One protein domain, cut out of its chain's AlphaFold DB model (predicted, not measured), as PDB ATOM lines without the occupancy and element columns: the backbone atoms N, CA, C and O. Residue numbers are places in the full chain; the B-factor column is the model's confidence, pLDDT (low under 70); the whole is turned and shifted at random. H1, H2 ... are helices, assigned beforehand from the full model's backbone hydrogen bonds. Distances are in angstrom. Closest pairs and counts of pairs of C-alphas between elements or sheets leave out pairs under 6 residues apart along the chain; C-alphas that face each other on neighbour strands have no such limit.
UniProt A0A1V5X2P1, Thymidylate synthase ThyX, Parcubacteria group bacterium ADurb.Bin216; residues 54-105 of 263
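Overview. This is residues 54 to 105 of the 263 residues of the protein "Thymidylate synthase ThyX" of Parcubacteria group bacterium ADurb.Bin216 (UniProt A0A1V5X2P1). The longest helix, H2, is met near its middle by the beginning of H1, which crosses it at a wide angle, and the short H3 packs on that same beginning of H1. A long stretch with no named element, residues 54 to 67, leads into H1 and makes a loop at one end of the longest axis. The printed part has 52 residues, with three named helices in the order H1, H2, H3 and no named strand; its class is all helix. The whole is compact, with a radius of gyration of the C-alphas of 10.2 A, and its outline is elongated, spanning 31 by 20 by 17 A.

Arrangement. H2, residues 83 to 96, touches H1, residues 68 to 77; their closest C-alphas, of Thr 90 and Ala 70, are 4.8 A apart. Their lines are about perpendicular, at 77 degrees. H1 also touches H3, residues 100 to 104, with the closest C-alphas, of Pro 69 and Pro 101, 4.6 A apart. H2 and H3 are near each other, with 8 pairs of C-alphas within 10 A. The O i to N i+4 pairs within hydrogen-bond range are 9 of 10 in H2, 3 of 6 in H1 and 0 of 1 in H3, where 2 of 2 O i to N i+3 pairs are within range.

Along the chain. H2 is 19.9 A long from C-alpha 83 at (548.041, 299.724, 533.006) to C-alpha 96 at (550.306, 307.503, 551.231). H1 measures 15.4 A from C-alpha 68 at (541.789, 306.231, 536.813) to C-alpha 77. H3 ends with C-alpha 104 at (537.106, 311.338, 540.027), 8.2 A from C-alpha 100.

Size, cuts and confidence. The two C-alphas farthest apart, of Glu 59 and Trp 96, are 31.5 A from each other. The printed part has no cut, and the links H1 to H2 and H2 to H3 are tight. The mean pLDDT of the printed part is 87.2; residues 56 to 61 are under 70.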
ATOM      1  N   PRO A  54     535.798 305.771 532.392       88.56
ATOM      2  CA  PRO A  54     536.675 306.607 531.568       88.56
ATOM      3  C   PRO A  54     536.347 306.516 530.067       88.56
ATOM      4  O   PRO A  54     536.068 305.432 529.566       88.56
ATOM      5  N   MET A  55     536.399 307.652 529.357       82.88
ATOM      6  CA  MET A  55     536.048 307.743 527.927       82.88
ATOM      7  C   MET A  55     537.232 307.532 526.979       82.88
ATOM      8  O   MET A  55     537.068 306.897 525.944       82.88
ATOM      9  N   ILE A  56     538.402 308.090 527.315       63.47
ATOM     10  CA  ILE A  56     539.550 308.234 526.396       63.47
ATOM     11  C   ILE A  56     540.083 306.876 525.902       63.47
ATOM     12  O   ILE A  56     540.649 306.814 524.821       63.47
ATOM     13  N   ASP A  57     539.814 305.792 526.633       54.25
ATOM     14  CA  ASP A  57     540.427 304.480 526.410       54.25
ATOM     15  C   ASP A  57     539.428 303.310 526.389       54.25
ATOM     16  O   ASP A  57     539.804 302.161 526.620       54.25
ATOM     17  N   PHE A  58     538.147 303.549 526.084       47.56
ATOM     18  CA  PHE A  58     537.196 302.434 525.929       47.56
ATOM     19  C   PHE A  58     537.583 301.497 524.765       47.56
ATOM     20  O   PHE A  58     537.261 300.312 524.796       47.56
ATOM     21  N   GLU A  59     538.298 302.018 523.762       44.84
ATOM     22  CA  GLU A  59     538.748 301.271 522.577       44.84
ATOM     23  C   GLU A  59     540.139 300.621 522.746       44.84
ATOM     24  O   GLU A  59     540.416 299.607 522.111       44.84
ATOM     25  N   THR A  60     541.005 301.158 523.615       57.00
ATOM     26  CA  THR A  60     542.389 300.681 523.856       57.00
ATOM     27  C   THR A  60     542.528 299.844 525.135       57.00
ATOM     28  O   THR A  60     543.450 299.034 525.246       57.00
ATOM     29  N   GLY A  61     541.621 300.015 526.105       61.00
ATOM     30  CA  GLY A  61     541.575 299.276 527.371       61.00
ATOM     31  C   GLY A  61     542.609 299.699 528.422       61.00
ATOM     32  O   GLY A  61     542.731 299.033 529.449       61.00
ATOM     33  N   THR A  62     543.367 300.777 528.200       74.38
ATOM     34  CA  THR A  62     544.490 301.174 529.071       74.38
ATOM     35  C   THR A  62     544.075 301.913 530.343       74.38
ATOM     36  O   THR A  62     544.732 301.749 531.374       74.38
ATOM     37  N   VAL A  63     542.958 302.649 530.331       87.19
ATOM     38  CA  VAL A  63     542.410 303.321 531.520       87.19
ATOM     39  C   VAL A  63     541.048 302.738 531.887       87.19
ATOM     40  O   VAL A  63     540.069 302.827 531.154       87.19
ATOM     41  N   THR A  64     540.980 302.172 533.084       90.88
ATOM     42  CA  THR A  64     539.778 301.628 533.710       90.88
ATOM     43  C   THR A  64     539.425 302.473 534.925       90.88
ATOM     44  O   THR A  64     540.220 303.276 535.408       90.88
ATOM     45  N   SER A  65     538.243 302.267 535.490       92.12
ATOM     46  CA  SER A  65     537.883 302.907 536.753       92.12
ATOM     47  C   SER A  65     538.832 302.545 537.918       92.12
ATOM     48  O   SER A  65     538.935 303.324 538.855       92.12
ATOM     49  N   GLU A  66     539.542 301.409 537.884       93.44
ATOM     50  CA  GLU A  66     540.538 301.068 538.920       93.44
ATOM     51  C   GLU A  66     541.894 301.752 538.702       93.44
ATOM     52  O   GLU A  66     542.615 302.021 539.664       93.44
ATOM     53  N   THR A  67     542.242 302.071 537.453       93.25
ATOM     54  CA  THR A  67     543.487 302.780 537.117       93.25
ATOM     55  C   THR A  67     543.319 304.293 537.039       93.25
ATOM     56  O   THR A  67     544.305 305.015 537.154       93.25
ATOM     57  N   LEU A  68     542.085 304.799 536.927       93.75
ATOM     58  CA  LEU A  68     541.789 306.231 536.813       93.75
ATOM     59  C   LEU A  68     542.420 307.102 537.923       93.75
ATOM     60  O   LEU A  68     542.945 308.170 537.585       93.75
ATOM     61  N   PRO A  69     542.413 306.709 539.218       95.56
ATOM     62  CA  PRO A  69     543.070 307.501 540.258       95.56
ATOM     63  C   PRO A  69     544.566 307.681 539.987       95.56
ATOM     64  O   PRO A  69     545.062 308.802 540.014       95.56
ATOM     65  N   ALA A  70     545.279 306.603 539.658       94.75
ATOM     66  CA  ALA A  70     546.687 306.675 539.292       94.75
ATOM     67  C   ALA A  70     546.913 307.486 538.015       94.75
ATOM     68  O   ALA A  70     547.718 308.414 538.031       94.75
ATOM     69  N   PHE A  71     546.168 307.183 536.950       91.81
ATOM     70  CA  PHE A  71     546.282 307.854 535.656       91.81
ATOM     71  C   PHE A  71     546.196 309.379 535.794       91.81
ATOM     72  O   PHE A  71     547.053 310.104 535.299       91.81
ATOM     73  N   THR A  72     545.204 309.874 536.540       91.94
ATOM     74  CA  THR A  72     545.048 311.318 536.782       91.94
ATOM     75  C   THR A  72     546.099 311.876 537.745       91.94
ATOM     76  O   THR A  72     546.554 313.003 537.567       91.94
ATOM     77  N   ALA A  73     546.544 311.099 538.739       93.94
ATOM     78  CA  ALA A  73     547.588 311.527 539.670       93.94
ATOM     79  C   ALA A  73     548.944 311.766 538.988       93.94
ATOM     80  O   ALA A  73     549.706 312.626 539.443       93.94
ATOM     81  N   ARG A  74     549.241 311.041 537.899       90.62
ATOM     82  CA  ARG A  74     550.506 311.159 537.158       90.62
ATOM     83  C   ARG A  74     550.770 312.547 536.603       90.62
ATOM     84  O   ARG A  74     551.944 312.896 536.483       90.62
ATOM     85  N   GLU A  75     549.724 313.327 536.330       88.88
ATOM     86  CA  GLU A  75     549.845 314.711 535.861       88.88
ATOM     87  C   GLU A  75     550.679 315.559 536.831       88.88
ATOM     88  O   GLU A  75     551.553 316.308 536.407       88.88
ATOM     89  N   SER A  76     550.516 315.347 538.144       83.25
ATOM     90  CA  SER A  76     551.261 316.076 539.185       83.25
ATOM     91  C   SER A  76     552.784 315.937 539.063       83.25
ATOM     92  O   SER A  76     553.520 316.811 539.516       83.25
ATOM     93  N   HIS A  77     553.264 314.841 538.468       79.06
ATOM     94  CA  HIS A  77     554.686 314.552 538.274       79.06
ATOM     95  C   HIS A  77     555.071 314.407 536.794       79.06
ATOM     96  O   HIS A  77     556.194 313.996 536.508       79.06
ATOM     97  N   GLN A  78     554.143 314.688 535.867       84.19
ATOM     98  CA  GLN A  78     554.274 314.450 534.420       84.19
ATOM     99  C   GLN A  78     554.855 313.066 534.073       84.19
ATOM    100  O   GLN A  78     555.616 312.896 533.120       84.19
ATOM    101  N   SER A  79     554.518 312.059 534.881       83.31
ATOM    102  CA  SER A  79     555.032 310.697 534.716       83.31
ATOM    103  C   SER A  79     554.188 309.905 533.716       83.31
ATOM    104  O   SER A  79     553.002 310.172 533.548       83.31
ATOM    105  N   GLN A  80     554.777 308.894 533.082       83.69
ATOM    106  CA  GLN A  80     554.068 307.945 532.218       83.69
ATOM    107  C   GLN A  80     554.003 306.574 532.899       83.69
ATOM    108  O   GLN A  80     554.845 306.259 533.743       83.69
ATOM    109  N   GLY A  81     553.009 305.761 532.552       84.75
ATOM    110  CA  GLY A  81     552.855 304.427 533.122       84.75
ATOM    111  C   GLY A  81     552.033 303.500 532.243       84.75
ATOM    112  O   GLY A  81     551.234 303.936 531.421       84.75
ATOM    113  N   THR A  82     552.255 302.202 532.419       90.06
ATOM    114  CA  THR A  82     551.400 301.160 531.850       90.06
ATOM    115  C   THR A  82     550.174 300.927 532.736       90.06
ATOM    116  O   THR A  82     550.158 301.294 533.910       90.06
ATOM    117  N   TYR A  83     549.188 300.191 532.221       89.12
ATOM    118  CA  TYR A  83     548.041 299.724 533.006       89.12
ATOM    119  C   TYR A  83     548.446 299.064 534.343       89.12
ATOM    120  O   TYR A  83     547.846 299.319 535.385       89.12
ATOM    121  N   GLN A  84     549.499 298.235 534.347       90.88
ATOM    122  CA  GLN A  84     549.969 297.576 535.572       90.88
ATOM    123  C   GLN A  84     550.682 298.536 536.530       90.88
ATOM    124  O   GLN A  84     550.619 298.326 537.743       90.88
ATOM    125  N   ASP A  85     551.351 299.568 536.009       91.62
ATOM    126  CA  ASP A  85     551.915 300.632 536.843       91.62
ATOM    127  C   ASP A  85     550.808 301.435 537.519       91.62
ATOM    128  O   ASP A  85     550.949 301.785 538.686       91.62
ATOM    129  N   ASP A  86     549.700 301.683 536.819       93.31
ATOM    130  CA  ASP A  86     548.565 302.419 537.371       93.31
ATOM    131  C   ASP A  86     547.820 301.629 538.441       93.31
ATOM    132  O   ASP A  86     547.472 302.190 539.474       93.31
ATOM    133  N   LEU A  87     547.638 300.318 538.263       92.69
ATOM    134  CA  LEU A  87     547.052 299.488 539.319       92.69
ATOM    135  C   LEU A  87     547.888 299.528 540.605       92.69
ATOM    136  O   LEU A  87     547.324 299.630 541.692       92.69
ATOM    137  N   ARG A  88     549.222 299.458 540.488       93.25
ATOM    138  CA  ARG A  88     550.126 299.576 541.642       93.25
ATOM    139  C   ARG A  88     550.061 300.970 542.257       93.25
ATOM    140  O   ARG A  88     549.857 301.096 543.459       93.25
ATOM    141  N   LEU A  89     550.154 302.003 541.423       95.00
ATOM    142  CA  LEU A  89     550.140 303.387 541.880       95.00
ATOM    143  C   LEU A  89     548.813 303.751 542.564       95.00
ATOM    144  O   LEU A  89     548.835 304.472 543.553       95.00
ATOM    145  N   THR A  90     547.667 303.228 542.111       96.12
ATOM    146  CA  THR A  90     546.375 303.429 542.792       96.12
ATOM    147  C   THR A  90     546.457 302.960 544.248       96.12
ATOM    148  O   THR A  90     546.009 303.656 545.156       96.12
ATOM    149  N   GLU A  91     547.073 301.810 544.502       94.69
ATOM    150  CA  GLU A  91     547.239 301.289 545.861       94.69
ATOM    151  C   GLU A  91     548.253 302.099 546.673       94.69
ATOM    152  O   GLU A  91     548.009 302.403 547.844       94.69
ATOM    153  N   ASP A  92     549.360 302.505 546.052       95.25
ATOM    154  CA  ASP A  92     550.375 303.346 546.688       95.25
ATOM    155  C   ASP A  92     549.792 304.699 547.121       95.25
ATOM    156  O   ASP A  92     549.997 305.126 548.258       95.25
ATOM    157  N   LEU A  93     548.962 305.327 546.278       96.56
ATOM    158  CA  LEU A  93     548.249 306.563 546.612       96.56
ATOM    159  C   LEU A  93     547.364 306.394 547.857       96.56
ATOM    160  O   LEU A  93     547.347 307.273 548.723       96.56
ATOM    161  N   LEU A  94     546.667 305.258 547.991       95.25
ATOM    162  CA  LEU A  94     545.883 304.947 549.192       95.25
ATOM    163  C   LEU A  94     546.773 304.785 550.424       95.25
ATOM    164  O   LEU A  94     546.411 305.247 551.511       95.25
ATOM    165  N   ASN A  95     547.926 304.136 550.275       93.44
ATOM    166  CA  ASN A  95     548.884 303.925 551.358       93.44
ATOM    167  C   ASN A  95     549.513 305.238 551.836       93.44
ATOM    168  O   ASN A  95     549.645 305.431 553.043       93.44
ATOM    169  N   TRP A  96     549.792 306.165 550.921       95.12
ATOM    170  CA  TRP A  96     550.306 307.503 551.231       95.12
ATOM    171  C   TRP A  96     549.231 308.482 551.722       95.12
ATOM    172  O   TRP A  96     549.551 309.586 552.152       95.12
ATOM    173  N   GLY A  97     547.948 308.109 551.660       94.12
ATOM    174  CA  GLY A  97     546.840 309.002 552.011       94.12
ATOM    175  C   GLY A  97     546.549 310.074 550.951       94.12
ATOM    176  O   GLY A  97     545.784 311.009 551.206       94.12
ATOM    177  N   HIS A  98     547.103 309.929 549.746       95.25
ATOM    178  CA  HIS A  98     546.852 310.790 548.591       95.25
ATOM    179  C   HIS A  98     545.485 310.462 547.978       95.25
ATOM    180  O   HIS A  98     545.367 309.820 546.938       95.25
ATOM    181  N   THR A  99     544.425 310.892 548.658       95.31
ATOM    182  CA  THR A  99     543.046 310.496 548.333       95.31
ATOM    183  C   THR A  99     542.344 311.404 547.319       95.31
ATOM    184  O   THR A  99     541.277 311.043 546.830       95.31
ATOM    185  N   THR A 100     542.923 312.552 546.953       95.75
ATOM    186  CA  THR A 100     542.339 313.489 545.973       95.75
ATOM    187  C   THR A 100     542.003 312.838 544.621       95.75
ATOM    188  O   THR A 100     540.888 313.044 544.147       95.75
ATOM    189  N   PRO A 101     542.869 312.001 544.007       96.19
ATOM    190  CA  PRO A 101     542.562 311.392 542.707       96.19
ATOM    191  C   PRO A 101     541.329 310.469 542.724       96.19
ATOM    192  O   PRO A 101     540.679 310.258 541.703       96.19
ATOM    193  N   PHE A 102     540.944 309.959 543.898       97.56
ATOM    194  CA  PHE A 102     539.758 309.117 544.073       97.56
ATOM    195  C   PHE A 102     538.441 309.902 544.019       97.56
ATOM    196  O   PHE A 102     537.371 309.298 543.950       97.56
ATOM    197  N   GLU A 103     538.483 311.235 544.018       97.25
ATOM    198  CA  GLU A 103     537.286 312.054 543.815       97.25
ATOM    199  C   GLU A 103     536.717 311.935 542.396       97.25
ATOM    200  O   GLU A 103     535.513 312.111 542.215       97.25
ATOM    201  N   GLY A 104     537.547 311.571 541.409       94.75
ATOM    202  CA  GLY A 104     537.106 311.338 540.027       94.75
ATOM    203  C   GLY A 104     536.224 310.093 539.858       94.75
ATOM    204  O   GLY A 104     535.494 309.966 538.871       94.75
ATOM    205  N   LEU A 105     536.244 309.179 540.831       96.94
ATOM    206  CA  LEU A 105     535.367 308.015 540.861       96.94
ATOM    207  C   LEU A 105     534.082 308.360 541.595       96.94
ATOM    208  O   LEU A 105     534.072 308.487 542.815       96.94
TER     209      LEU A 105